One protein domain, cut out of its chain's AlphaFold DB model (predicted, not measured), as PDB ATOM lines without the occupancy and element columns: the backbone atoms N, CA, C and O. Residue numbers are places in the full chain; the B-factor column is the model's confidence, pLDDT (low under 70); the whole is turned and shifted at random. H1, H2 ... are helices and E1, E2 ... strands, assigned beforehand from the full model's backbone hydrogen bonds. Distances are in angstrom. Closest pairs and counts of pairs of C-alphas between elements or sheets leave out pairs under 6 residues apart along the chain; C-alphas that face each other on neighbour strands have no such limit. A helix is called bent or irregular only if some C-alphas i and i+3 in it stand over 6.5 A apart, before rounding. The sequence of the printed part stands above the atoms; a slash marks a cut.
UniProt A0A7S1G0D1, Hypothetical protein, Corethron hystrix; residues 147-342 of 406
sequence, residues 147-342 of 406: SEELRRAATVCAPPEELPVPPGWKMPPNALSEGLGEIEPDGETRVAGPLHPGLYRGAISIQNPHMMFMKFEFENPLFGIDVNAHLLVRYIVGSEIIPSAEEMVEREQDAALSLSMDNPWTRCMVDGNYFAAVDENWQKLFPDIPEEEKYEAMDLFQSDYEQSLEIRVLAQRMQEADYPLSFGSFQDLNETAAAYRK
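Overview. This is residues 147 to 342 of the 406 residues of the protein "Hypothetical protein" of Corethron hystrix (UniProt A0A7S1G0D1). A long, kinked helix, H8, runs along the long axis of the domain, with H3 crossing its last part at one end and H9 packed across it near the kink. A second long helix, H4, runs roughly back along H8 on another side, and the short helices H5, H6 and H7 make the turn from H4 to the start of H8. The two short strands E1 and E2 pair beside the last part of H4, and H1 sits by itself at one end. The printed part has 196 residues with nine named helices and two named strands, in the order H1 E1 H2 E2 H3 H4 H5 H6 H7 H8 H9; the sheet has the order E1 - E2 and is antiparallel, and the class is mostly helix. The whole is compact, with a radius of gyration of the C-alphas of 18.5 A, and spans 55 by 38 by 25 A.

Arrangement. H1, residues 148 to 154, touches no helix. E1, residues 162 to 164, and E2, residues 190 to 192, are antiparallel neighbours with 139 degrees between their directions; N 163 to O 191 at 2.8 A and N 191 to O 163 at 2.9 A are within hydrogen-bond range. H2, residues 177 to 180, is close to but not clearly touching H7, residues 282 to 285, the closest C-alphas being those of Gly 179 and Leu 285 at 6.1 A. Residues 199 to 200 pair with residues 204 to 205, antiparallel. H3, residues 221 to 236, touches the hub H8, residues 291 to 320, with residues 224 to 231 alone; the closest C-alphas, of Val 227 and Met 318, are 6.0 A apart, at a steep tilt of 43 degrees, the same way. H4, residues 245 to 261, comes closest to E2 at the C-alphas of Val 191 and Ser 260, 6.3 A apart. H4 and H8 are apart, but only just, at 8.1 A. H5, residues 264 to 270, touches H4 only at the corner, with the C-alphas of Met 261 and Arg 267 closest at 4.9 A. H5 also touches H8, about perpendicular at 78 degrees, the closest C-alphas being those of Trp 265 and Gln 302 at 5.3 A. H6, residues 272 to 280, touches H5 only at the corner, with the C-alphas of Cys 268 and Phe 275 closest at 4.4 A. H7 and H8 only just touch, with 3 pairs of C-alphas within 8 A, the closest those of Gln 283 and Glu 291 at 6.8 A. H9, residues 335 to 342, touches H8 at a steep tilt of 61 degrees, opposite ways, with the C-alphas of Ile 311 and Ala 337 closest at 6.9 A. Every O i to N i+4 pair is within hydrogen-bond range in H1, H3, H4, H6 and H9; in H8 it is 22 of 26, in H5 1 of 3, with 4 of 4 O i to N i+3 pairs within range, and H2 and H7 are too short for such a pair.

Along the chain. H1 begins at C-alpha 148, (-49.184, 68.800, 18.832). H3 is 22.0 A long from first to last C-alpha, H4 24.1 A, H6 12.1 A, H5 10.3 A and H9 10.4 A. H8 is 42.0 A long, from C-alpha 291 at (-50.785, 42.415, -28.557) to C-alpha 320 at (-43.862, 40.094, 12.780). It has a kink of 35 degrees near residue 309 and is irregular, with C-alphas 292 and 295 7.7 A apart. H9 ends at C-alpha 342, (-62.526, 35.497, -1.364).

Size, cuts and confidence. The two C-alphas farthest apart, of Ser 147 and Pro 287, are 58.4 A apart. The printed part has no cut. The links E1 to H2, E2 to H3 and H8 to H9 are long, with 12, 28 and 14 residues. The mean pLDDT of the printed part is 90.0, and residues 156 to 160 are under 70.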
ATOM      1  N   SER A 147     -50.346  66.094  22.751       90.50
ATOM      2  CA  SER A 147     -49.485  67.198  22.317       90.50
ATOM      3  C   SER A 147     -49.535  67.362  20.793       90.50
ATOM      4  O   SER A 147     -49.874  66.434  20.062       90.50
ATOM      5  N   GLU A 148     -49.215  68.553  20.283       87.88
ATOM      6  CA  GLU A 148     -49.184  68.800  18.832       87.88
ATOM      7  C   GLU A 148     -48.241  67.841  18.087       87.88
ATOM      8  O   GLU A 148     -48.555  67.384  16.995       87.88
ATOM      9  N   GLU A 149     -47.107  67.506  18.695       84.06
ATOM     10  CA  GLU A 149     -46.145  66.534  18.174       84.06
ATOM     11  C   GLU A 149     -46.771  65.141  17.992       84.06
ATOM     12  O   GLU A 149     -46.814  64.625  16.876       84.06
ATOM     13  N   LEU A 150     -47.376  64.582  19.046       86.12
ATOM     14  CA  LEU A 150     -48.033  63.271  18.977       86.12
ATOM     15  C   LEU A 150     -49.272  63.282  18.070       86.12
ATOM     16  O   LEU A 150     -49.555  62.290  17.401       86.12
ATOM     17  N   ARG A 151     -50.003  64.404  18.006       87.50
ATOM     18  CA  ARG A 151     -51.121  64.578  17.063       87.50
ATOM     19  C   ARG A 151     -50.655  64.528  15.615       87.50
ATOM     20  O   ARG A 151     -51.311  63.869  14.811       87.50
ATOM     21  N   ARG A 152     -49.552  65.207  15.285       82.56
ATOM     22  CA  ARG A 152     -48.977  65.207  13.932       82.56
ATOM     23  C   ARG A 152     -48.536  63.810  13.514       82.56
ATOM     24  O   ARG A 152     -48.874  63.401  12.415       82.56
ATOM     25  N   ALA A 153     -47.896  63.055  14.408       79.31
ATOM     26  CA  ALA A 153     -47.542  61.660  14.134       79.31
ATOM     27  C   ALA A 153     -48.782  60.775  13.888       79.31
ATOM     28  O   ALA A 153     -48.787  59.923  13.008       79.31
ATOM     29  N   ALA A 154     -49.857  60.985  14.652       79.19
ATOM     30  CA  ALA A 154     -51.061  60.158  14.596       79.19
ATOM     31  C   ALA A 154     -52.027  60.492  13.447       79.19
ATOM     32  O   ALA A 154     -52.883  59.667  13.119       79.19
ATOM     33  N   THR A 155     -51.927  61.673  12.845       77.25
ATOM     34  CA  THR A 155     -52.844  62.127  11.789       77.25
ATOM     35  C   THR A 155     -52.282  61.766  10.413       77.25
ATOM     36  O   THR A 155     -51.073  61.803  10.215       77.25
ATOM     37  N   VAL A 156     -53.148  61.411   9.453       64.50
ATOM     38  CA  VAL A 156     -52.771  61.379   8.027       64.50
ATOM     39  C   VAL A 156     -52.440  62.821   7.642       64.50
ATOM     40  O   VAL A 156     -53.346  63.641   7.486       64.50
ATOM     41  N   CYS A 157     -51.162  63.174   7.586       50.41
ATOM     42  CA  CYS A 157     -50.742  64.526   7.253       50.41
ATOM     43  C   CYS A 157     -49.840  64.474   6.025       50.41
ATOM     44  O   CYS A 157     -48.706  64.026   6.123       50.41
ATOM     45  N   ALA A 158     -50.380  65.019   4.932       52.69
ATOM     46  CA  ALA A 158     -49.793  65.176   3.603       52.69
ATOM     47  C   ALA A 158     -49.813  63.912   2.719       52.69
ATOM     48  O   ALA A 158     -49.793  62.797   3.242       52.69
ATOM     49  N   PRO A 159     -49.898  64.079   1.379       58.97
ATOM     50  CA  PRO A 159     -49.494  63.015   0.469       58.97
ATOM     51  C   PRO A 159     -48.108  62.522   0.898       58.97
ATOM     52  O   PRO A 159     -47.285  63.347   1.314       58.97
ATOM     53  N   PRO A 160     -47.876  61.202   0.875       65.75
ATOM     54  CA  PRO A 160     -46.608  60.650   1.316       65.75
ATOM     55  C   PRO A 160     -45.463  61.337   0.570       65.75
ATOM     56  O   PRO A 160     -45.558  61.553  -0.639       65.75
ATOM     57  N   GLU A 161     -44.406  61.719   1.294       77.62
ATOM     58  CA  GLU A 161     -43.213  62.284   0.662       77.62
ATOM     59  C   GLU A 161     -42.701  61.311  -0.400       77.62
ATOM     60  O   GLU A 161     -42.629  60.104  -0.168       77.62
ATOM     61  N   GLU A 162     -42.362  61.835  -1.572       87.88
ATOM     62  CA  GLU A 162     -41.803  61.024  -2.641       87.88
ATOM     63  C   GLU A 162     -40.369  60.606  -2.297       87.88
ATOM     64  O   GLU A 162     -39.489  61.446  -2.079       87.88
ATOM     65  N   LEU A 163     -40.123  59.298  -2.275       89.00
ATOM     66  CA  LEU A 163     -38.814  58.717  -2.012       89.00
ATOM     67  C   LEU A 163     -38.097  58.420  -3.335       89.00
ATOM     68  O   LEU A 163     -38.681  57.778  -4.213       89.00
ATOM     69  N   PRO A 164     -36.836  58.855  -3.508       92.19
ATOM     70  CA  PRO A 164     -36.043  58.450  -4.660       92.19
ATOM     71  C   PRO A 164     -35.649  56.975  -4.541       92.19
ATOM     72  O   PRO A 164     -35.328  56.497  -3.450       92.19
ATOM     73  N   VAL A 165     -35.595  56.270  -5.670       92.75
ATOM     74  CA  VAL A 165     -35.047  54.908  -5.699       92.75
ATOM     75  C   VAL A 165     -33.523  54.964  -5.478       92.75
ATOM     76  O   VAL A 165     -32.834  55.704  -6.189       92.75
ATOM     77  N   PRO A 166     -32.959  54.218  -4.507       91.19
ATOM     78  CA  PRO A 166     -31.525  54.244  -4.237       91.19
ATOM     79  C   PRO A 166     -30.679  53.777  -5.436       91.19
ATOM     80  O   PRO A 166     -31.061  52.832  -6.134       91.19
ATOM     81  N   PRO A 167     -29.483  54.360  -5.655       89.44
ATOM     82  CA  PRO A 167     -28.567  53.885  -6.687       89.44
ATOM     83  C   PRO A 167     -28.200  52.410  -6.497       89.44
ATOM     84  O   PRO A 167     -27.811  51.994  -5.406       89.44
ATOM     85  N   GLY A 168     -28.276  51.627  -7.575       88.94
ATOM     86  CA  GLY A 168     -27.956  50.198  -7.551       88.94
ATOM     87  C   GLY A 168     -29.025  49.314  -6.902       88.94
ATOM     88  O   GLY A 168     -28.759  48.133  -6.674       88.94
ATOM     89  N   TRP A 169     -30.212  49.858  -6.608       92.62
ATOM     90  CA  TRP A 169     -31.363  49.058  -6.201       92.62
ATOM     91  C   TRP A 169     -31.689  47.991  -7.256       92.62
ATOM     92  O   TRP A 169     -31.575  48.228  -8.461       92.62
ATOM     93  N   LYS A 170     -32.101  46.808  -6.789       91.75
ATOM     94  CA  LYS A 170     -32.459  45.672  -7.638       91.75
ATOM     95  C   LYS A 170     -33.790  45.089  -7.213       91.75
ATOM     96  O   LYS A 170     -33.989  44.789  -6.039       91.75
ATOM     97  N   MET A 171     -34.633  44.841  -8.205       91.88
ATOM     98  CA  MET A 171     -35.895  44.149  -8.007       91.88
ATOM     99  C   MET A 171     -35.649  42.695  -7.596       91.88
ATOM    100  O   MET A 171     -34.848  42.013  -8.250       91.88
ATOM    101  N   PRO A 172     -36.338  42.190  -6.559       89.69
ATOM    102  CA  PRO A 172     -36.318  40.774  -6.241       89.69
ATOM    103  C   PRO A 172     -36.776  39.912  -7.432       89.69
ATOM    104  O   PRO A 172     -37.622  40.347  -8.226       89.69
ATOM    105  N   PRO A 173     -36.253  38.677  -7.566       89.56
ATOM    106  CA  PRO A 173     -36.702  37.752  -8.598       89.56
ATOM    107  C   PRO A 173     -38.216  37.524  -8.541       89.56
ATOM    108  O   PRO A 173     -38.775  37.259  -7.479       89.56
ATOM    109  N   ASN A 174     -38.866  37.595  -9.698       88.00
ATOM    110  CA  ASN A 174     -40.303  37.433  -9.875       88.00
ATOM    111  C   ASN A 174     -40.611  36.710 -11.197       88.00
ATOM    112  O   ASN A 174     -39.706  36.332 -11.944       88.00
ATOM    113  N   ALA A 175     -41.900  36.523 -11.493       85.50
ATOM    114  CA  ALA A 175     -42.363  35.785 -12.669       85.50
ATOM    115  C   ALA A 175     -41.856  36.353 -14.011       85.50
ATOM    116  O   ALA A 175     -41.727  35.601 -14.972       85.50
ATOM    117  N   LEU A 176     -41.527  37.649 -14.083       91.31
ATOM    118  CA  LEU A 176     -41.031  38.293 -15.305       91.31
ATOM    119  C   LEU A 176     -39.499  38.317 -15.395       91.31
ATOM    120  O   LEU A 176     -38.949  38.624 -16.454       91.31
ATOM    121  N   SER A 177     -38.787  37.979 -14.313       90.00
ATOM    122  CA  SER A 177     -37.326  38.105 -14.245       90.00
ATOM    123  C   SER A 177     -36.590  37.240 -15.269       90.00
ATOM    124  O   SER A 177     -35.569  37.673 -15.794       90.00
ATOM    125  N   GLU A 178     -37.095  36.046 -15.595       88.50
ATOM    126  CA  GLU A 178     -36.479  35.176 -16.613       88.50
ATOM    127  C   GLU A 178     -36.602  35.770 -18.028       88.50
ATOM    128  O   GLU A 178     -35.696  35.633 -18.854       88.50
ATOM    129  N   GLY A 179     -37.707  36.467 -18.309       89.50
ATOM    130  CA  GLY A 179     -37.983  37.060 -19.615       89.50
ATOM    131  C   GLY A 179     -37.309  38.413 -19.841       89.50
ATOM    132  O   GLY A 179     -36.883  38.680 -20.969       89.50
ATOM    133  N   LEU A 180     -37.190  39.226 -18.788       93.62
ATOM    134  CA  LEU A 180     -36.690  40.605 -18.842       93.62
ATOM    135  C   LEU A 180     -35.226  40.757 -18.415       93.62
ATOM    136  O   LEU A 180     -34.539  41.652 -18.899       93.62
ATOM    137  N   GLY A 181     -34.730  39.889 -17.530       91.69
ATOM    138  CA  GLY A 181     -33.442  40.089 -16.866       91.69
ATOM    139  C   GLY A 181     -33.482  41.202 -15.810       91.69
ATOM    140  O   GLY A 181     -34.536  41.537 -15.268       91.69
ATOM    141  N   GLU A 182     -32.310  41.751 -15.482       93.44
ATOM    142  CA  GLU A 182     -32.187  42.886 -14.560       93.44
ATOM    143  C   GLU A 182     -32.384  44.206 -15.318       93.44
ATOM    144  O   GLU A 182     -31.642  44.500 -16.254       93.44
ATOM    145  N   ILE A 183     -33.359  45.009 -14.886       95.50
ATOM    146  CA  ILE A 183     -33.634  46.341 -15.435       95.50
ATOM    147  C   ILE A 183     -33.307  47.386 -14.370       95.50
ATOM    148  O   ILE A 183     -33.854  47.327 -13.264       95.50
ATOM    149  N   GLU A 184     -32.433  48.334 -14.699       94.50
ATOM    150  CA  GLU A 184     -32.103  49.463 -13.824       94.50
ATOM    151  C   GLU A 184     -33.211  50.534 -13.867       94.50
ATOM    152  O   GLU A 184     -33.715  50.824 -14.958       94.50
ATOM    153  N   PRO A 185     -33.581  51.139 -12.719       95.19
ATOM    154  CA  PRO A 185     -34.514  52.266 -12.688       95.19
ATOM    155  C   PRO A 185     -34.043  53.446 -13.546       95.19
ATOM    156  O   PRO A 185     -32.841  53.686 -13.666       95.19
ATOM    157  N   ASP A 186     -34.979  54.221 -14.096       91.56
ATOM    158  CA  ASP A 186     -34.695  55.373 -14.979       91.56
ATOM    159  C   ASP A 186     -33.943  56.554 -14.322       91.56
ATOM    160  O   ASP A 186     -33.548  57.504 -14.999       91.56
ATOM    161  N   GLY A 187     -33.693  56.488 -13.011       88.81
ATOM    162  CA  GLY A 187     -32.970  57.503 -12.240       88.81
ATOM    163  C   GLY A 187     -33.801  58.740 -11.882       88.81
ATOM    164  O   GLY A 187     -33.356  59.545 -11.059       88.81
ATOM    165  N   GLU A 188     -35.003  58.878 -12.442       89.81
ATOM    166  CA  GLU A 188     -35.988  59.912 -12.101       89.81
ATOM    167  C   GLU A 188     -37.157  59.349 -11.277       89.81
ATOM    168  O   GLU A 188     -37.865  60.120 -10.624       89.81
ATOM    169  N   THR A 189     -37.293  58.018 -11.252       91.69
ATOM    170  CA  THR A 189     -38.296  57.241 -10.520       91.69
ATOM    171  C   THR A 189     -38.367  57.691  -9.066       91.69
ATOM    172  O   THR A 189     -37.382  57.663  -8.313       91.69
ATOM    173  N   ARG A 190     -39.579  58.057  -8.660       91.62
ATOM    174  CA  ARG A 190     -39.938  58.378  -7.285       91.62
ATOM    175  C   ARG A 190     -41.156  57.568  -6.884       91.62
ATOM    176  O   ARG A 190     -42.089  57.421  -7.666       91.62
ATOM    177  N   VAL A 191     -41.138  57.055  -5.662       90.50
ATOM    178  CA  VAL A 191     -42.225  56.239  -5.115       90.50
ATOM    179  C   VAL A 191     -42.892  56.948  -3.951       90.50
ATOM    180  O   VAL A 191     -42.269  57.760  -3.266       90.50
ATOM    181  N   ALA A 192     -44.159  56.633  -3.708       87.62
ATOM    182  CA  ALA A 192     -44.860  57.128  -2.535       87.62
ATOM    183  C   ALA A 192     -44.188  56.595  -1.259       87.62
ATOM    184  O   ALA A 192     -44.036  55.388  -1.090       87.62
ATOM    185  N   GLY A 193     -43.791  57.489  -0.356       85.19
ATOM    186  CA  GLY A 193     -43.315  57.123   0.973       85.19
ATOM    187  C   GLY A 193     -44.406  56.561   1.899       85.19
ATOM    188  O   GLY A 193     -45.557  56.359   1.499       85.19
ATOM    189  N   PRO A 194     -44.073  56.319   3.178       82.94
ATOM    190  CA  PRO A 194     -45.023  55.805   4.157       82.94
ATOM    191  C   PRO A 194     -46.219  56.744   4.347       82.94
ATOM    192  O   PRO A 194     -46.052  57.952   4.507       82.94
ATOM    193  N   LEU A 195     -47.427  56.180   4.441       77.31
ATOM    194  CA  LEU A 195     -48.660  56.937   4.712       77.31
ATOM    195  C   LEU A 195     -48.626  57.658   6.076       77.31
ATOM    196  O   LEU A 195     -49.287  58.678   6.292       77.31
ATOM    197  N   HIS A 196     -47.853  57.114   7.016       83.69
ATOM    198  CA  HIS A 196     -47.680  57.630   8.367       83.69
ATOM    199  C   HIS A 196     -46.191  57.768   8.708       83.69
ATOM    200  O   HIS A 196     -45.679  56.987   9.505       83.69
ATOM    201  N   PRO A 197     -45.480  58.778   8.177       84.75
ATOM    202  CA  PRO A 197     -44.024  58.888   8.334       84.75
ATOM    203  C   PRO A 197     -43.571  59.085   9.792       84.75
ATOM    204  O   PRO A 197     -42.409  58.878  10.118       84.75
ATOM    205  N   GLY A 198     -44.481  59.478  10.692       89.12
ATOM    206  CA  GLY A 198     -44.213  59.579  12.131       89.12
ATOM    207  C   GLY A 198     -44.444  58.288  12.926       89.12
ATOM    208  O   GLY A 198     -44.217  58.295  14.142       89.12
ATOM    209  N   LEU A 199     -44.929  57.216  12.287       91.38
ATOM    210  CA  LEU A 199     -45.298  55.962  12.941       91.38
ATOM    211  C   LEU A 199     -44.607  54.763  12.293       91.38
ATOM    212  O   LEU A 199     -44.799  54.476  11.118       91.38
ATOM    213  N   TYR A 200     -43.889  53.996  13.102       92.88
ATOM    214  CA  TYR A 200     -43.372  52.695  12.716       92.88
ATOM    215  C   TYR A 200     -44.500  51.663  12.698       92.88
ATOM    216  O   TYR A 200     -45.294  51.584  13.646       92.88
ATOM    217  N   ARG A 201     -44.592  50.896  11.605       90.19
ATOM    218  CA  ARG A 201     -45.701  49.974  11.309       90.19
ATOM    219  C   ARG A 201     -47.081  50.622  11.457       90.19
ATOM    220  O   ARG A 201     -48.015  49.953  11.885       90.19
ATOM    221  N   GLY A 202     -47.189  51.931  11.212       88.88
ATOM    222  CA  GLY A 202     -48.450  52.665  11.365       88.88
ATOM    223  C   GLY A 202     -48.970  52.804  12.808       88.88
ATOM    224  O   GLY A 202     -49.958  53.499  13.063       88.88
ATOM    225  N   ALA A 203     -48.268  52.230  13.793       91.69
ATOM    226  CA  ALA A 203     -48.774  52.062  15.150       91.69
ATOM    227  C   ALA A 203     -47.859  52.647  16.237       91.69
ATOM    228  O   ALA A 203     -48.359  53.141  17.243       91.69
ATOM    229  N   ILE A 204     -46.534  52.636  16.082       93.81
ATOM    230  CA  ILE A 204     -45.596  53.048  17.143       93.81
ATOM    231  C   ILE A 204     -45.033  54.425  16.816       93.81
ATOM    232  O   ILE A 204     -44.469  54.615  15.746       93.81
ATOM    233  N   SER A 205     -45.142  55.398  17.721       93.94
ATOM    234  CA  SER A 205     -44.541  56.715  17.479       93.94
ATOM    235  C   SER A 205     -43.018  56.619  17.418       93.94
ATOM    236  O   SER A 205     -42.379  56.231  18.390       93.94
ATOM    237  N   ILE A 206     -42.429  57.043  16.296       93.75
ATOM    238  CA  ILE A 206     -40.969  57.018  16.106       93.75
ATOM    239  C   ILE A 206     -40.271  57.961  17.101       93.75
ATOM    240  O   ILE A 206     -39.222  57.637  17.648       93.75
ATOM    241  N   GLN A 207     -40.881  59.118  17.379       91.19
ATOM    242  CA  GLN A 207     -40.349  60.125  18.308       91.19
ATOM    243  C   GLN A 207     -40.485  59.713  19.779       91.19
ATOM    244  O   GLN A 207     -39.660  60.089  20.612       91.19
ATOM    245  N   ASN A 208     -41.525  58.947  20.111       93.56
ATOM    246  CA  ASN A 208     -41.743  58.424  21.453       93.56
ATOM    247  C   ASN A 208     -42.291  56.992  21.377       93.56
ATOM    248  O   ASN A 208     -43.509  56.812  21.434       93.56
ATOM    249  N   PRO A 209     -41.426  55.964  21.323       93.81
ATOM    250  CA  PRO A 209     -41.873  54.586  21.115       93.81
ATOM    251  C   PRO A 209     -42.684  53.981  22.270       93.81
ATOM    252  O   PRO A 209     -43.218  52.881  22.149       93.81
ATOM    253  N   HIS A 210     -42.825  54.702  23.387       92.81
ATOM    254  CA  HIS A 210     -43.755  54.357  24.465       92.81
ATOM    255  C   HIS A 210     -45.197  54.820  24.198       92.81
ATOM    256  O   HIS A 210     -46.100  54.475  24.959       92.81
ATOM    257  N   MET A 211     -45.427  55.601  23.140       94.06
ATOM    258  CA  MET A 211     -46.750  55.982  22.652       94.06
ATOM    259  C   MET A 211     -47.100  55.145  21.420       94.06
ATOM    260  O   MET A 211     -46.428  55.217  20.391       94.06
ATOM    261  N   MET A 212     -48.186  54.383  21.522       94.38
ATOM    262  CA  MET A 212     -48.660  53.481  20.476       94.38
ATOM    263  C   MET A 212     -50.121  53.791  20.122       94.38
ATOM    264  O   MET A 212     -50.898  54.241  20.967       94.38
ATOM    265  N   PHE A 213     -50.497  53.544  18.873       90.88
ATOM    266  CA  PHE A 213     -51.801  53.824  18.288       90.88
ATOM    267  C   PHE A 213     -52.375  52.543  17.686       90.88
ATOM    268  O   PHE A 213     -51.694  51.831  16.961       90.88
ATOM    269  N   MET A 214     -53.654  52.275  17.950       89.44
ATOM    270  CA  MET A 214     -54.419  51.277  17.204       89.44
ATOM    271  C   MET A 214     -55.283  52.009  16.182       89.44
ATOM    272  O   MET A 214     -56.112  52.845  16.558       89.44
ATOM    273  N   LYS A 215     -55.061  51.723  14.901       79.81
ATOM    274  CA  LYS A 215     -55.702  52.395  13.769       79.81
ATOM    275  C   LYS A 215     -56.365  51.398  12.827       79.81
ATOM    276  O   LYS A 215     -56.063  50.209  12.841       79.81
ATOM    277  N   PHE A 216     -57.273  51.926  12.012       75.56
ATOM    278  CA  PHE A 216     -57.863  51.223  10.882       75.56
ATOM    279  C   PHE A 216     -56.977  51.466   9.655       75.56
ATOM    280  O   PHE A 216     -57.015  52.558   9.097       75.56
ATOM    281  N   GLU A 217     -56.151  50.486   9.295       71.94
ATOM    282  CA  GLU A 217     -55.202  50.586   8.165       71.94
ATOM    283  C   GLU A 217     -55.529  49.629   7.015       71.94
ATOM    284  O   GLU A 217     -54.869  49.668   5.987       71.94
ATOM    285  N   PHE A 218     -56.548  48.790   7.195       77.06
ATOM    286  CA  PHE A 218     -56.958  47.756   6.251       77.06
ATOM    287  C   PHE A 218     -58.464  47.869   5.993       77.06
ATOM    288  O   PHE A 218     -59.210  48.262   6.902       77.06
ATOM    289  N   GLU A 219     -58.922  47.451   4.813       71.38
ATOM    290  CA  GLU A 219     -60.334  47.393   4.396       71.38
ATOM    291  C   GLU A 219     -61.215  46.639   5.395       71.38
ATOM    292  O   GLU A 219     -62.374  46.992   5.615       71.38
ATOM    293  N   ASN A 220     -60.637  45.641   6.065       78.12
ATOM    294  CA  ASN A 220     -61.259  44.869   7.133       78.12
ATOM    295  C   ASN A 220     -60.701  45.294   8.505       78.12
ATOM    296  O   ASN A 220     -59.813  44.640   9.073       78.12
ATOM    297  N   PRO A 221     -61.231  46.385   9.082       78.00
ATOM    298  CA  PRO A 221     -60.598  47.108  10.177       78.00
ATOM    299  C   PRO A 221     -60.394  46.285  11.450       78.00
ATOM    300  O   PRO A 221     -59.404  46.463  12.154       78.00
ATOM    301  N   LEU A 222     -61.344  45.407  11.781       86.50
ATOM    302  CA  LEU A 222     -61.331  44.694  13.060       86.50
ATOM    303  C   LEU A 222     -60.236  43.631  13.121       86.50
ATOM    304  O   LEU A 222     -59.588  43.494  14.153       86.50
ATOM    305  N   PHE A 223     -60.015  42.909  12.021       88.31
ATOM    306  CA  PHE A 223     -58.986  41.878  11.983       88.31
ATOM    307  C   PHE A 223     -57.584  42.495  11.957       88.31
ATOM    308  O   PHE A 223     -56.716  42.081  12.722       88.31
ATOM    309  N   GLY A 224     -57.390  43.560  11.172       89.44
ATOM    310  CA  GLY A 224     -56.139  44.318  11.173       89.44
ATOM    311  C   GLY A 224     -55.790  44.911  12.543       89.44
ATOM    312  O   GLY A 224     -54.632  44.865  12.954       89.44
ATOM    313  N   ILE A 225     -56.787  45.404  13.295       91.88
ATOM    314  CA  ILE A 225     -56.580  45.857  14.682       91.88
ATOM    315  C   ILE A 225     -56.088  44.724  15.575       91.88
ATOM    316  O   ILE A 225     -55.205  44.963  16.393       91.88
ATOM    317  N   ASP A 226     -56.647  43.522  15.446       93.00
ATOM    318  CA  ASP A 226     -56.256  42.385  16.281       93.00
ATOM    319  C   ASP A 226     -54.807  41.956  16.006       93.00
ATOM    320  O   ASP A 226     -54.000  41.835  16.930       93.00
ATOM    321  N   VAL A 227     -54.423  41.855  14.729       93.56
ATOM    322  CA  VAL A 227     -53.031  41.581  14.332       93.56
ATOM    323  C   VAL A 227     -52.083  42.667  14.855       93.56
ATOM    324  O   VAL A 227     -51.059  42.356  15.469       93.56
ATOM    325  N   ASN A 228     -52.438  43.943  14.687       92.56
ATOM    326  CA  ASN A 228     -51.638  45.051  15.208       92.56
ATOM    327  C   ASN A 228     -51.567  45.036  16.742       92.56
ATOM    328  O   ASN A 228     -50.516  45.326  17.307       92.56
ATOM    329  N   ALA A 229     -52.635  44.657  17.446       94.75
ATOM    330  CA  ALA A 229     -52.615  44.533  18.900       94.75
ATOM    331  C   ALA A 229     -51.621  43.456  19.361       94.75
ATOM    332  O   ALA A 229     -50.854  43.701  20.294       94.75
ATOM    333  N   HIS A 230     -51.569  42.308  18.678       95.69
ATOM    334  CA  HIS A 230     -50.566  41.271  18.931       95.69
ATOM    335  C   HIS A 230     -49.136  41.789  18.728       95.69
ATOM    336  O   HIS A 230     -48.281  41.580  19.593       95.69
ATOM    337  N   LEU A 231     -48.889  42.529  17.641       94.56
ATOM    338  CA  LEU A 231     -47.595  43.166  17.386       94.56
ATOM    339  C   LEU A 231     -47.197  44.112  18.530       94.56
ATOM    340  O   LEU A 231     -46.101  44.010  19.081       94.56
ATOM    341  N   LEU A 232     -48.102  45.007  18.935       95.69
ATOM    342  CA  LEU A 232     -47.843  45.974  20.005       95.69
ATOM    343  C   LEU A 232     -47.579  45.291  21.352       95.69
ATOM    344  O   LEU A 232     -46.674  45.701  22.078       95.69
ATOM    345  N   VAL A 233     -48.316  44.224  21.682       96.25
ATOM    346  CA  VAL A 233     -48.098  43.458  22.919       96.25
ATOM    347  C   VAL A 233     -46.677  42.911  22.980       96.25
ATOM    348  O   VAL A 233     -46.055  43.018  24.036       96.25
ATOM    349  N   ARG A 234     -46.124  42.394  21.874       95.44
ATOM    350  CA  ARG A 234     -44.749  41.865  21.842       95.44
ATOM    351  C   ARG A 234     -43.711  42.912  22.230       95.44
ATOM    352  O   ARG A 234     -42.821  42.606  23.027       95.44
ATOM    353  N   TYR A 235     -43.858  44.138  21.731       95.38
ATOM    354  CA  TYR A 235     -42.999  45.259  22.113       95.38
ATOM    355  C   TYR A 235     -43.195  45.665  23.576       95.38
ATOM    356  O   TYR A 235     -42.221  45.882  24.292       95.38
ATOM    357  N   ILE A 236     -44.443  45.721  24.052       96.12
ATOM    358  CA  ILE A 236     -44.763  46.109  25.436       96.12
ATOM    359  C   ILE A 236     -44.173  45.118  26.447       96.12
ATOM    360  O   ILE A 236     -43.636  45.537  27.473       96.12
ATOM    361  N   VAL A 237     -44.261  43.810  26.182       96.38
ATOM    362  CA  VAL A 237     -43.750  42.768  27.093       96.38
ATOM    363  C   VAL A 237     -42.262  42.463  26.891       96.38
ATOM    364  O   VAL A 237     -41.710  41.636  27.615       96.38
ATOM    365  N   GLY A 238     -41.611  43.103  25.915       94.31
ATOM    366  CA  GLY A 238     -40.196  42.896  25.598       94.31
ATOM    367  C   GLY A 238     -39.883  41.544  24.951       94.31
ATOM    368  O   GLY A 238     -38.746  41.088  25.021       94.31
ATOM    369  N   SER A 239     -40.879  40.887  24.341       95.50
ATOM    370  CA  SER A 239     -40.647  39.712  23.482       95.50
ATOM    371  C   SER A 239     -40.063  40.098  22.124       95.50
ATOM    372  O   SER A 239     -39.447  39.262  21.474       95.50
ATOM    373  N   GLU A 240     -40.231  41.360  21.731       93.62
ATOM    374  CA  GLU A 240     -39.587  41.981  20.579       93.62
ATOM    375  C   GLU A 240     -38.918  43.292  21.020       93.62
ATOM    376  O   GLU A 240     -39.468  44.024  21.850       93.62
ATOM    377  N   ILE A 241     -37.737  43.598  20.481       94.50
ATOM    378  CA  ILE A 241     -37.034  44.853  20.783       94.50
ATOM    379  C   ILE A 241     -37.548  45.931  19.834       94.50
ATOM    380  O   ILE A 241     -37.508  45.766  18.616       94.50
ATOM    381  N   ILE A 242     -38.011  47.050  20.391       95.00
ATOM    382  CA  ILE A 242     -38.350  48.228  19.590       95.00
ATOM    383  C   ILE A 242     -37.056  48.749  18.937       95.00
ATOM    384  O   ILE A 242     -36.108  49.038  19.676       95.00
ATOM    385  N   PRO A 243     -36.991  48.878  17.597       96.25
ATOM    386  CA  PRO A 243     -35.810  49.410  16.923       96.25
ATOM    387  C   PRO A 243     -35.519  50.861  17.327       96.25
ATOM    388  O   PRO A 243     -36.373  51.570  17.867       96.25
ATOM    389  N   SER A 244     -34.310  51.331  17.043       96.88
ATOM    390  CA  SER A 244     -33.992  52.755  17.159       96.88
ATOM    391  C   SER A 244     -34.830  53.594  16.187       96.88
ATOM    392  O   SER A 244     -35.368  53.089  15.203       96.88
ATOM    393  N   ALA A 245     -34.951  54.897  16.453       95.50
ATOM    394  CA  ALA A 245     -35.708  55.802  15.586       95.50
ATOM    395  C   ALA A 245     -35.184  55.808  14.137       95.50
ATOM    396  O   ALA A 245     -35.983  55.837  13.207       95.50
ATOM    397  N   GLU A 246     -33.863  55.731  13.954       96.19
ATOM    398  CA  GLU A 246     -33.226  55.654  12.634       96.19
ATOM    399  C   GLU A 246     -33.605  54.354  11.913       96.19
ATOM    400  O   GLU A 246     -34.099  54.407  10.790       96.19
ATOM    401  N   GLU A 247     -33.501  53.204  12.591       96.75
ATOM    402  CA  GLU A 247     -33.912  51.908  12.030       96.75
ATOM    403  C   GLU A 247     -35.414  51.856  11.721       96.75
ATOM    404  O   GLU A 247     -35.826  51.218  10.756       96.75
ATOM    405  N   MET A 248     -36.257  52.498  12.535       95.69
ATOM    406  CA  MET A 248     -37.694  52.584  12.269       95.69
ATOM    407  C   MET A 248     -37.975  53.357  10.976       95.69
ATOM    408  O   MET A 248     -38.767  52.890  10.165       95.69
ATOM    409  N   VAL A 249     -37.325  54.508  10.773       92.75
ATOM    410  CA  VAL A 249     -37.475  55.312   9.547       92.75
ATOM    411  C   VAL A 249     -36.986  54.537   8.328       92.75
ATOM    412  O   VAL A 249     -37.724  54.432   7.352       92.75
ATOM    413  N   GLU A 250     -35.789  53.955   8.405       93.25
ATOM    414  CA  GLU A 250     -35.200  53.154   7.325       93.25
ATOM    415  C   GLU A 250     -36.131  52.001   6.928       93.25
ATOM    416  O   GLU A 250     -36.502  51.869   5.767       93.25
ATOM    417  N   ARG A 251     -36.639  51.238   7.903       93.12
ATOM    418  CA  ARG A 251     -37.547  50.109   7.643       93.12
ATOM    419  C   ARG A 251     -38.900  50.507   7.062       93.12
ATOM    420  O   ARG A 251     -39.528  49.667   6.417       93.12
ATOM    421  N   GLU A 252     -39.413  51.702   7.351       91.38
ATOM    422  CA  GLU A 252     -40.646  52.189   6.716       91.38
ATOM    423  C   GLU A 252     -40.376  52.670   5.288       91.38
ATOM    424  O   GLU A 252     -41.178  52.396   4.401       91.38
ATOM    425  N   GLN A 253     -39.238  53.327   5.046       90.19
ATOM    426  CA  GLN A 253     -38.816  53.726   3.700       90.19
ATOM    427  C   GLN A 253     -38.558  52.507   2.809       90.19
ATOM    428  O   GLN A 253     -39.057  52.462   1.688       90.19
ATOM    429  N   ASP A 254     -37.873  51.488   3.327       90.44
ATOM    430  CA  ASP A 254     -37.643  50.221   2.630       90.44
ATOM    431  C   ASP A 254     -38.956  49.495   2.333       90.44
ATOM    432  O   ASP A 254     -39.138  48.959   1.239       90.44
ATOM    433  N   ALA A 255     -39.898  49.489   3.283       89.00
ATOM    434  CA  ALA A 255     -41.216  48.896   3.073       89.00
ATOM    435  C   ALA A 255     -42.002  49.646   1.987       89.00
ATOM    436  O   ALA A 255     -42.573  49.006   1.108       89.00
ATOM    437  N   ALA A 256     -41.994  50.982   2.007       88.81
ATOM    438  CA  ALA A 256     -42.622  51.807   0.976       88.81
ATOM    439  C   ALA A 256     -42.003  51.558  -0.410       88.81
ATOM    440  O   ALA A 256     -42.723  51.338  -1.382       88.81
ATOM    441  N   LEU A 257     -40.671  51.489  -0.485       90.12
ATOM    442  CA  LEU A 257     -39.959  51.158  -1.717       90.12
ATOM    443  C   LEU A 257     -40.325  49.762  -2.227       90.12
ATOM    444  O   LEU A 257     -40.624  49.608  -3.407       90.12
ATOM    445  N   SER A 258     -40.360  48.764  -1.341       88.75
ATOM    446  CA  SER A 258     -40.718  47.383  -1.688       88.75
ATOM    447  C   SER A 258     -42.155  47.294  -2.212       88.75
ATOM    448  O   SER A 258     -42.406  46.637  -3.219       88.75
ATOM    449  N   LEU A 259     -43.101  48.006  -1.585       86.94
ATOM    450  CA  LEU A 259     -44.504  48.053  -2.019       86.94
ATOM    451  C   LEU A 259     -44.649  48.559  -3.461       86.94
ATOM    452  O   LEU A 259     -45.480  48.033  -4.201       86.94
ATOM    453  N   SER A 260     -43.847  49.552  -3.855       87.69
ATOM    454  CA  SER A 260     -43.910  50.153  -5.190       87.69
ATOM    455  C   SER A 260     -43.039  49.455  -6.236       87.69
ATOM    456  O   SER A 260     -43.436  49.382  -7.396       87.69
ATOM    457  N   MET A 261     -41.863  48.953  -5.853       91.62
ATOM    458  CA  MET A 261     -40.835  48.523  -6.805       91.62
ATOM    459  C   MET A 261     -40.658  47.004  -6.902       91.62
ATOM    460  O   MET A 261     -40.235  46.522  -7.952       91.62
ATOM    461  N   ASP A 262     -40.990  46.229  -5.863       90.25
ATOM    462  CA  ASP A 262     -40.833  44.763  -5.905       90.25
ATOM    463  C   ASP A 262     -41.921  44.087  -6.742       90.25
ATOM    464  O   ASP A 262     -41.758  42.944  -7.174       90.25
ATOM    465  N   ASN A 263     -43.036  44.779  -6.982       88.19
ATOM    466  CA  ASN A 263     -44.096  44.289  -7.843       88.19
ATOM    467  C   ASN A 263     -43.893  44.758  -9.291       88.19
ATOM    468  O   ASN A 263     -43.767  45.960  -9.516       88.19
ATOM    469  N   PRO A 264     -43.918  43.850 -10.284       91.38
ATOM    470  CA  PRO A 264     -43.699  44.226 -11.679       91.38
ATOM    471  C   PRO A 264     -44.734  45.226 -12.202       91.38
ATOM    472  O   PRO A 264     -44.381  46.158 -12.916       91.38
ATOM    473  N   TRP A 265     -45.997  45.066 -11.817       90.50
ATOM    474  CA  TRP A 265     -47.104  45.868 -12.331       90.50
ATOM    475  C   TRP A 265     -47.143  47.251 -11.696       90.50
ATOM    476  O   TRP A 265     -47.262  48.245 -12.404       90.50
ATOM    477  N   THR A 266     -46.929  47.345 -10.383       88.69
ATOM    478  CA  THR A 266     -46.757  48.644  -9.720       88.69
ATOM    479  C   THR A 266     -45.511  49.365 -10.233       88.69
ATOM    480  O   THR A 266     -45.570  50.565 -10.496       88.69
ATOM    481  N   ARG A 267     -44.408  48.644 -10.476       92.69
ATOM    482  CA  ARG A 267     -43.180  49.223 -11.034       92.69
ATOM    483  C   ARG A 267     -43.386  49.790 -12.441       92.69
ATOM    484  O   ARG A 267     -42.882  50.874 -12.713       92.69
ATOM    485  N   CYS A 268     -44.158  49.127 -13.311       92.75
ATOM    486  CA  CYS A 268     -44.520  49.654 -14.637       92.75
ATOM    487  C   CYS A 268     -45.186  51.039 -14.587       92.75
ATOM    488  O   CYS A 268     -45.100  51.780 -15.560       92.75
ATOM    489  N   MET A 269     -45.837  51.400 -13.478       89.81
ATOM    490  CA  MET A 269     -46.517  52.690 -13.335       89.81
ATOM    491  C   MET A 269     -45.581  53.835 -12.937       89.81
ATOM    492  O   MET A 269     -45.936  54.997 -13.118       89.81
ATOM    493  N   VAL A 270     -44.412  53.522 -12.369       91.69
ATOM    494  CA  VAL A 270     -43.515  54.521 -11.761       91.69
ATOM    495  C   VAL A 270     -42.117  54.561 -12.380       91.69
ATOM    496  O   VAL A 270     -41.456  55.587 -12.269       91.69
ATOM    497  N   ASP A 271     -41.673  53.482 -13.031       95.00
ATOM    498  CA  ASP A 271     -40.340  53.341 -13.631       95.00
ATOM    499  C   ASP A 271     -40.450  53.147 -15.149       95.00
ATOM    500  O   ASP A 271     -40.834  52.075 -15.642       95.00
ATOM    501  N   GLY A 272     -40.081  54.184 -15.903       95.00
ATOM    502  CA  GLY A 272     -40.214  54.206 -17.358       95.00
ATOM    503  C   GLY A 272     -39.341  53.167 -18.061       95.00
ATOM    504  O   GLY A 272     -39.756  52.605 -19.077       95.00
ATOM    505  N   ASN A 273     -38.166  52.848 -17.506       96.25
ATOM    506  CA  ASN A 273     -37.292  51.812 -18.064       96.25
ATOM    507  C   ASN A 273     -37.932  50.429 -17.937       96.25
ATOM    508  O   ASN A 273     -37.860  49.621 -18.866       96.25
ATOM    509  N   TYR A 274     -38.560  50.148 -16.793       96.06
ATOM    510  CA  TYR A 274     -39.231  48.871 -16.571       96.06
ATOM    511  C   TYR A 274     -40.476  48.727 -17.444       96.06
ATOM    512  O   TYR A 274     -40.667  47.679 -18.062       96.06
ATOM    513  N   PHE A 275     -41.282  49.789 -17.558       95.69
ATOM    514  CA  PHE A 275     -42.418  49.825 -18.478       95.69
ATOM    515  C   PHE A 275     -41.992  49.530 -19.918       95.69
ATOM    516  O   PHE A 275     -42.539  48.620 -20.534       95.69
ATOM    517  N   ALA A 276     -40.977  50.235 -20.430       96.50
ATOM    518  CA  ALA A 276     -40.473  50.020 -21.785       96.50
ATOM    519  C   ALA A 276     -39.977  48.580 -21.989       96.50
ATOM    520  O   ALA A 276     -40.282  47.961 -23.004       96.50
ATOM    521  N   ALA A 277     -39.276  48.008 -21.004       96.75
ATOM    522  CA  ALA A 277     -38.806  46.629 -21.082       96.75
ATOM    523  C   ALA A 277     -39.962  45.614 -21.153       96.75
ATOM    524  O   ALA A 277     -39.885  44.666 -21.937       96.75
ATOM    525  N   VAL A 278     -41.024  45.804 -20.362       95.94
ATOM    526  CA  VAL A 278     -42.240  44.973 -20.421       95.94
ATOM    527  C   VAL A 278     -42.946  45.140 -21.764       95.94
ATOM    528  O   VAL A 278     -43.269  44.135 -22.397       95.94
ATOM    529  N   ASP A 279     -43.131  46.379 -22.220       95.50
ATOM    530  CA  ASP A 279     -43.821  46.713 -23.469       95.50
ATOM    531  C   ASP A 279     -43.110  46.108 -24.693       95.50
ATOM    532  O   ASP A 279     -43.733  45.413 -25.494       95.50
ATOM    533  N   GLU A 280     -41.785  46.259 -24.788       95.88
ATOM    534  CA  GLU A 280     -40.972  45.727 -25.892       95.88
ATOM    535  C   GLU A 280     -40.894  44.192 -25.913       95.88
ATOM    536  O   GLU A 280     -40.638  43.591 -26.961       95.88
ATOM    537  N   ASN A 281     -41.093  43.540 -24.764       96.19
ATOM    538  CA  ASN A 281     -41.012  42.085 -24.624       96.19
ATOM    539  C   ASN A 281     -42.381  41.427 -24.415       96.19
ATOM    540  O   ASN A 281     -42.418  40.233 -24.105       96.19
ATOM    541  N   TRP A 282     -43.489  42.149 -24.612       95.56
ATOM    542  CA  TRP A 282     -44.834  41.676 -24.275       95.56
ATOM    543  C   TRP A 282     -45.131  40.284 -24.834       95.56
ATOM    544  O   TRP A 282     -45.348  39.346 -24.068       95.56
ATOM    545  N   GLN A 283     -45.005  40.098 -26.151       94.62
ATOM    546  CA  GLN A 283     -45.343  38.816 -26.777       94.62
ATOM    547  C   GLN A 283     -44.405  37.662 -26.408       94.62
ATOM    548  O   GLN A 283     -44.750  36.492 -26.571       94.62
ATOM    549  N   LYS A 284     -43.206  37.970 -25.906       94.44
ATOM    550  CA  LYS A 284     -42.293  36.965 -25.351       94.44
ATOM    551  C   LYS A 284     -42.733  36.546 -23.948       94.44
ATOM    552  O   LYS A 284     -42.614  35.371 -23.615       94.44
ATOM    553  N   LEU A 285     -43.191  37.498 -23.134       94.31
ATOM    554  CA  LEU A 285     -43.654  37.259 -21.765       94.31
ATOM    555  C   LEU A 285     -45.025  36.575 -21.737       94.31
ATOM    556  O   LEU A 285     -45.243  35.679 -20.926       94.31
ATOM    557  N   PHE A 286     -45.914  36.963 -22.651       95.62
ATOM    558  CA  PHE A 286     -47.308  36.531 -22.703       95.62
ATOM    559  C   PHE A 286     -47.684  36.069 -24.116       95.62
ATOM    560  O   PHE A 286     -48.470  36.722 -24.796       95.62
ATOM    561  N   PRO A 287     -47.146  34.929 -24.586       95.06
ATOM    562  CA  PRO A 287     -47.382  34.455 -25.952       95.06
ATOM    563  C   PRO A 287     -48.857  34.152 -26.251       95.06
ATOM    564  O   PRO A 287     -49.248  34.169 -27.419       95.06
ATOM    565  N   ASP A 288     -49.649  33.885 -25.209       96.94
ATOM    566  CA  ASP A 288     -51.068  33.535 -25.298       96.94
ATOM    567  C   ASP A 288     -52.008  34.752 -25.241       96.94
ATOM    568  O   ASP A 288     -53.203  34.597 -25.484       96.94
ATOM    569  N   ILE A 289     -51.493  35.949 -24.933       95.94
ATOM    570  CA  ILE A 289     -52.280  37.187 -24.909       95.94
ATOM    571  C   ILE A 289     -51.983  37.961 -26.200       95.94
ATOM    572  O   ILE A 289     -50.811  38.220 -26.484       95.94
ATOM    573  N   PRO A 290     -52.993  38.312 -27.014       95.06
ATOM    574  CA  PRO A 290     -52.785  39.136 -28.201       95.06
ATOM    575  C   PRO A 290     -52.217  40.522 -27.857       95.06
ATOM    576  O   PRO A 290     -52.547  41.104 -26.826       95.06
ATOM    577  N   GLU A 291     -51.393  41.085 -28.744       93.81
ATOM    578  CA  GLU A 291     -50.785  42.415 -28.557       93.81
ATOM    579  C   GLU A 291     -51.854  43.514 -28.419       93.81
ATOM    580  O   GLU A 291     -51.686  44.471 -27.665       93.81
ATOM    581  N   GLU A 292     -52.984  43.370 -29.112       95.50
ATOM    582  CA  GLU A 292     -54.129  44.278 -29.023       95.50
ATOM    583  C   GLU A 292     -54.816  44.286 -27.647       95.50
ATOM    584  O   GLU A 292     -55.442  45.286 -27.300       95.50
ATOM    585  N   GLU A 293     -54.667  43.220 -26.856       95.69
ATOM    586  CA  GLU A 293     -55.219  43.081 -25.500       95.69
ATOM    587  C   GLU A 293     -54.185  43.432 -24.414       95.69
ATOM    588  O   GLU A 293     -54.483  43.366 -23.222       95.69
ATOM    589  N   LYS A 294     -52.966  43.836 -24.801       94.25
ATOM    590  CA  LYS A 294     -51.840  44.090 -23.889       94.25
ATOM    591  C   LYS A 294     -52.196  44.997 -22.718       94.25
ATOM    592  O   LYS A 294     -52.001  44.623 -21.566       94.25
ATOM    593  N   TYR A 295     -52.700  46.193 -23.010       92.31
ATOM    594  CA  TYR A 295     -52.962  47.188 -21.971       92.31
ATOM    595  C   TYR A 295     -54.131  46.777 -21.068       92.31
ATOM    596  O   TYR A 295     -54.059  46.982 -19.864       92.31
ATOM    597  N   GLU A 296     -55.145  46.098 -21.613       93.25
ATOM    598  CA  GLU A 296     -56.237  45.533 -20.810       93.25
ATOM    599  C   GLU A 296     -55.724  44.437 -19.863       93.25
ATOM    600  O   GLU A 296     -56.073  44.413 -18.683       93.25
ATOM    601  N   ALA A 297     -54.835  43.562 -20.338       92.56
ATOM    602  CA  ALA A 297     -54.204  42.553 -19.495       92.56
ATOM    603  C   ALA A 297     -53.305  43.174 -18.413       92.56
ATOM    604  O   ALA A 297     -53.343  42.727 -17.267       92.56
ATOM    605  N   MET A 298     -52.527  44.212 -18.744       90.62
ATOM    606  CA  MET A 298     -51.720  44.951 -17.764       90.62
ATOM    607  C   MET A 298     -52.592  45.563 -16.663       90.62
ATOM    608  O   MET A 298     -52.290  45.367 -15.485       90.62
ATOM    609  N   ASP A 299     -53.695  46.215 -17.033       88.81
ATOM    610  CA  ASP A 299     -54.653  46.790 -16.084       88.81
ATOM    611  C   ASP A 299     -55.261  45.705 -15.175       88.81
ATOM    612  O   ASP A 299     -55.381  45.890 -13.961       88.81
ATOM    613  N   LEU A 300     -55.594  44.532 -15.726       90.00
ATOM    614  CA  LEU A 300     -56.101  43.394 -14.950       90.00
ATOM    615  C   LEU A 300     -55.060  42.852 -13.964       90.00
ATOM    616  O   LEU A 300     -55.397  42.581 -12.808       90.00
ATOM    617  N   PHE A 301     -53.804  42.696 -14.387       90.19
ATOM    618  CA  PHE A 301     -52.730  42.227 -13.511       90.19
ATOM    619  C   PHE A 301     -52.424  43.217 -12.388       90.19
ATOM    620  O   PHE A 301     -52.209  42.808 -11.242       90.19
ATOM    621  N   GLN A 302     -52.435  44.513 -12.702       86.25
ATOM    622  CA  GLN A 302     -52.309  45.570 -11.709       86.25
ATOM    623  C   GLN A 302     -53.466  45.506 -10.709       86.25
ATOM    624  O   GLN A 302     -53.220  45.453  -9.505       86.25
ATOM    625  N   SER A 303     -54.709  45.441 -11.192       85.12
ATOM    626  CA  SER A 303     -55.893  45.394 -10.331       85.12
ATOM    627  C   SER A 303     -55.895  44.168  -9.413       85.12
ATOM    628  O   SER A 303     -56.186  44.290  -8.223       85.12
ATOM    629  N   ASP A 304     -55.514  42.991  -9.919       84.25
ATOM    630  CA  ASP A 304     -55.382  41.776  -9.102       84.25
ATOM    631  C   ASP A 304     -54.350  41.953  -7.981       84.25
ATOM    632  O   ASP A 304     -54.593  41.559  -6.833       84.25
ATOM    633  N   TYR A 305     -53.215  42.587  -8.289       83.62
ATOM    634  CA  TYR A 305     -52.185  42.846  -7.295       83.62
ATOM    635  C   TYR A 305     -52.624  43.873  -6.253       83.62
ATOM    636  O   TYR A 305     -52.475  43.596  -5.061       83.62
ATOM    637  N   GLU A 306     -53.189  45.004  -6.676       82.94
ATOM    638  CA  GLU A 306     -53.706  46.056  -5.792       82.94
ATOM    639  C   GLU A 306     -54.716  45.485  -4.792       82.94
ATOM    640  O   GLU A 306     -54.579  45.701  -3.589       82.94
ATOM    641  N   GLN A 307     -55.635  44.636  -5.258       81.38
ATOM    642  CA  GLN A 307     -56.594  43.927  -4.399       81.38
ATOM    643  C   GLN A 307     -55.936  42.948  -3.411       81.38
ATOM    644  O   GLN A 307     -56.539  42.565  -2.410       81.38
ATOM    645  N   SER A 308     -54.718  42.480  -3.687       86.38
ATOM    646  CA  SER A 308     -53.977  41.576  -2.797       86.38
ATOM    647  C   SER A 308     -53.028  42.304  -1.842       86.38
ATOM    648  O   SER A 308     -52.580  41.705  -0.861       86.38
ATOM    649  N   LEU A 309     -52.707  43.572  -2.113       87.12
ATOM    650  CA  LEU A 309     -51.637  44.308  -1.441       87.12
ATOM    651  C   LEU A 309     -51.878  44.420   0.063       87.12
ATOM    652  O   LEU A 309     -50.990  44.113   0.860       87.12
ATOM    653  N   GLU A 310     -53.097  44.778   0.460       87.38
ATOM    654  CA  GLU A 310     -53.464  44.868   1.874       87.38
ATOM    655  C   GLU A 310     -53.299  43.529   2.600       87.38
ATOM    656  O   GLU A 310     -52.788  43.482   3.719       87.38
ATOM    657  N   ILE A 311     -53.666  42.421   1.949       91.19
ATOM    658  CA  ILE A 311     -53.539  41.067   2.505       91.19
ATOM    659  C   ILE A 311     -52.064  40.677   2.646       91.19
ATOM    660  O   ILE A 311     -51.700  40.026   3.625       91.19
ATOM    661  N   ARG A 312     -51.198  41.097   1.718       91.06
ATOM    662  CA  ARG A 312     -49.741  40.873   1.790       91.06
ATOM    663  C   ARG A 312     -49.102  41.655   2.930       91.06
ATOM    664  O   ARG A 312     -48.319  41.084   3.692       91.06
ATOM    665  N   VAL A 313     -49.469  42.928   3.092       90.31
ATOM    666  CA  VAL A 313     -49.040  43.748   4.238       90.31
ATOM    667  C   VAL A 313     -49.523  43.116   5.542       90.31
ATOM    668  O   VAL A 313     -48.748  42.975   6.488       90.31
ATOM    669  N   LEU A 314     -50.774  42.657   5.587       92.06
ATOM    670  CA  LEU A 314     -51.322  41.972   6.751       92.06
ATOM    671  C   LEU A 314     -50.583  40.659   7.042       92.06
ATOM    672  O   LEU A 314     -50.247  40.404   8.193       92.06
ATOM    673  N   ALA A 315     -50.252  39.859   6.023       94.38
ATOM    674  CA  ALA A 315     -49.471  38.632   6.177       94.38
ATOM    675  C   ALA A 315     -48.089  38.912   6.787       94.38
ATOM    676  O   ALA A 315     -47.680  38.223   7.723       94.38
ATOM    677  N   GLN A 316     -47.402  39.960   6.324       92.50
ATOM    678  CA  GLN A 316     -46.141  40.407   6.921       92.50
ATOM    679  C   GLN A 316     -46.326  40.808   8.390       92.50
ATOM    680  O   GLN A 316     -45.559  40.371   9.247       92.50
ATOM    681  N   ARG A 317     -47.370  41.584   8.710       92.31
ATOM    682  CA  ARG A 317     -47.687  41.977  10.094       92.31
ATOM    683  C   ARG A 317     -47.991  40.771  10.976       92.31
ATOM    684  O   ARG A 317     -47.539  40.735  12.112       92.31
ATOM    685  N   MET A 318     -48.690  39.763  10.457       95.31
ATOM    686  CA  MET A 318     -48.960  38.509  11.167       95.31
ATOM    687  C   MET A 318     -47.666  37.751  11.487       95.31
ATOM    688  O   MET A 318     -47.535  37.230  12.592       95.31
ATOM    689  N   GLN A 319     -46.693  37.727  10.567       95.31
ATOM    690  CA  GLN A 319     -45.374  37.134  10.817       95.31
ATOM    691  C   GLN A 319     -44.592  37.900  11.892       95.31
ATOM    692  O   GLN A 319     -44.092  37.291  12.834       95.31
ATOM    693  N   GLU A 320     -44.522  39.230  11.786       93.12
ATOM    694  CA  GLU A 320     -43.862  40.094  12.780       93.12
ATOM    695  C   GLU A 320     -44.516  39.969  14.172       93.12
ATOM    696  O   GLU A 320     -43.841  40.008  15.203       93.12
ATOM    697  N   ALA A 321     -45.838  39.792  14.202       95.06
ATOM    698  CA  ALA A 321     -46.635  39.667  15.414       95.06
ATOM    699  C   ALA A 321     -46.636  38.259  16.031       95.06
ATOM    700  O   ALA A 321     -47.238  38.092  17.093       95.06
ATOM    701  N   ASP A 322     -46.009  37.258  15.394       95.25
ATOM    702  CA  ASP A 322     -46.153  35.836  15.755       95.25
ATOM    703  C   ASP A 322     -47.637  35.464  15.957       95.25
ATOM    704  O   ASP A 322     -48.056  34.908  16.977       95.25
ATOM    705  N   TYR A 323     -48.473  35.914  15.016       96.38
ATOM    706  CA  TYR A 323     -49.919  35.799  15.127       96.38
ATOM    707  C   TYR A 323     -50.350  34.325  14.971       96.38
ATOM    708  O   TYR A 323     -49.789  33.613  14.136       96.38
ATOM    709  N   PRO A 324     -51.355  33.832  15.727       94.56
ATOM    710  CA  PRO A 324     -51.709  32.405  15.726       94.56
ATOM    711  C   PRO A 324     -52.194  31.849  14.379       94.56
ATOM    712  O   PRO A 324     -52.138  30.642  14.146       94.56
ATOM    713  N   LEU A 325     -52.705  32.720  13.509       94.62
ATOM    714  CA  LEU A 325     -53.067  32.404  12.131       94.62
ATOM    715  C   LEU A 325     -51.948  32.881  11.197       94.62
ATOM    716  O   LEU A 325     -51.283  33.868  11.491       94.62
ATOM    717  N   SER A 326     -51.770  32.236  10.042       95.12
ATOM    718  CA  SER A 326     -50.816  32.685   9.023       95.12
ATOM    719  C   SER A 326     -51.482  32.796   7.662       95.12
ATOM    720  O   SER A 326     -52.187  31.882   7.229       95.12
ATOM    721  N   PHE A 327     -51.202  33.904   6.982       95.81
ATOM    722  CA  PHE A 327     -51.569  34.162   5.588       95.81
ATOM    723  C   PHE A 327     -50.423  33.847   4.612       95.81
ATOM    724  O   PHE A 327     -50.530  34.114   3.421       95.81
ATOM    725  N   GLY A 328     -49.338  33.243   5.100       95.50
ATOM    726  CA  GLY A 328     -48.105  33.060   4.345       95.50
ATOM    727  C   GLY A 328     -47.145  34.212   4.616       95.50
ATOM    728  O   GLY A 328     -46.901  34.551   5.775       95.50
ATOM    729  N   SER A 329     -46.591  34.785   3.557       92.00
ATOM    730  CA  SER A 329     -45.653  35.905   3.587       92.00
ATOM    731  C   SER A 329     -46.122  37.027   2.664       92.00
ATOM    732  O   SER A 329     -47.076  36.863   1.907       92.00
ATOM    733  N   PHE A 330     -45.414  38.155   2.683       87.81
ATOM    734  CA  PHE A 330     -45.674  39.246   1.745       87.81
ATOM    735  C   PHE A 330     -45.613  38.788   0.275       87.81
ATOM    736  O   PHE A 330     -46.435  39.208  -0.536       87.81
ATOM    737  N   GLN A 331     -44.665  37.907  -0.069       84.19
ATOM    738  CA  GLN A 331     -44.451  37.447  -1.448       84.19
ATOM    739  C   GLN A 331     -45.310  36.234  -1.815       84.19
ATOM    740  O   GLN A 331     -45.828  36.155  -2.930       84.19
ATOM    741  N   ASP A 332     -45.513  35.326  -0.864       89.19
ATOM    742  CA  ASP A 332     -46.187  34.046  -1.074       89.19
ATOM    743  C   ASP A 332     -47.368  33.892  -0.110       89.19
ATOM    744  O   ASP A 332     -47.185  33.596   1.077       89.19
ATOM    745  N   LEU A 333     -48.572  34.159  -0.621       92.75
ATOM    746  CA  LEU A 333     -49.830  34.044   0.114       92.75
ATOM    747  C   LEU A 333     -50.319  32.589   0.103       92.75
ATOM    748  O   LEU A 333     -50.332  31.939  -0.938       92.75
ATOM    749  N   ASN A 334     -50.779  32.087   1.249       94.75
ATOM    750  CA  ASN A 334     -51.262  30.708   1.374       94.75
ATOM    751  C   ASN A 334     -52.787  30.571   1.149       94.75
ATOM    752  O   ASN A 334     -53.504  31.539   0.895       94.75
ATOM    753  N   GLU A 335     -53.311  29.350   1.292       93.12
ATOM    754  CA  GLU A 335     -54.743  29.052   1.123       93.12
ATOM    755  C   GLU A 335     -55.652  29.835   2.087       93.12
ATOM    756  O   GLU A 335     -56.772  30.198   1.724       93.12
ATOM    757  N   THR A 336     -55.180  30.143   3.299       93.06
ATOM    758  CA  THR A 336     -55.927  30.954   4.272       93.06
ATOM    759  C   THR A 336     -56.094  32.386   3.769       93.06
ATOM    760  O   THR A 336     -57.191  32.940   3.851       93.06
ATOM    761  N   ALA A 337     -55.034  32.974   3.207       93.12
ATOM    762  CA  ALA A 337     -55.090  34.296   2.589       93.12
ATOM    763  C   ALA A 337     -56.022  34.308   1.369       93.12
ATOM    764  O   ALA A 337     -56.818  35.232   1.215       93.12
ATOM    765  N   ALA A 338     -55.990  33.259   0.541       90.00
ATOM    766  CA  ALA A 338     -56.913  33.113  -0.584       90.00
ATOM    767  C   ALA A 338     -58.379  33.018  -0.119       90.00
ATOM    768  O   ALA A 338     -59.258  33.669  -0.688       90.00
ATOM    769  N   ALA A 339     -58.653  32.261   0.949       88.69
ATOM    770  CA  ALA A 339     -59.983  32.179   1.552       88.69
ATOM    771  C   ALA A 339     -60.447  33.531   2.117       88.69
ATOM    772  O   ALA A 339     -61.615  33.896   1.962       88.69
ATOM    773  N   TYR A 340     -59.536  34.291   2.727       89.94
ATOM    774  CA  TYR A 340     -59.810  35.637   3.223       89.94
ATOM    775  C   TYR A 340     -60.087  36.636   2.093       89.94
ATOM    776  O   TYR A 340     -61.091  37.343   2.136       89.94
ATOM    777  N   ARG A 341     -59.263  36.639   1.037       88.06
ATOM    778  CA  ARG A 341     -59.471  37.459  -0.167       88.06
ATOM    779  C   ARG A 341     -60.833  37.184  -0.795       88.06
ATOM    780  O   ARG A 341     -61.553  38.101  -1.169       88.06
ATOM    781  N   LYS A 342     -61.211  35.909  -0.873       86.56
ATOM    782  CA  LYS A 342     -62.526  35.497  -1.364       86.56
ATOM    783  C   LYS A 342     -63.659  36.027  -0.487       86.56
ATOM    784  O   LYS A 342     -64.672  36.471  -1.024       86.56
TER     785      LYS A 342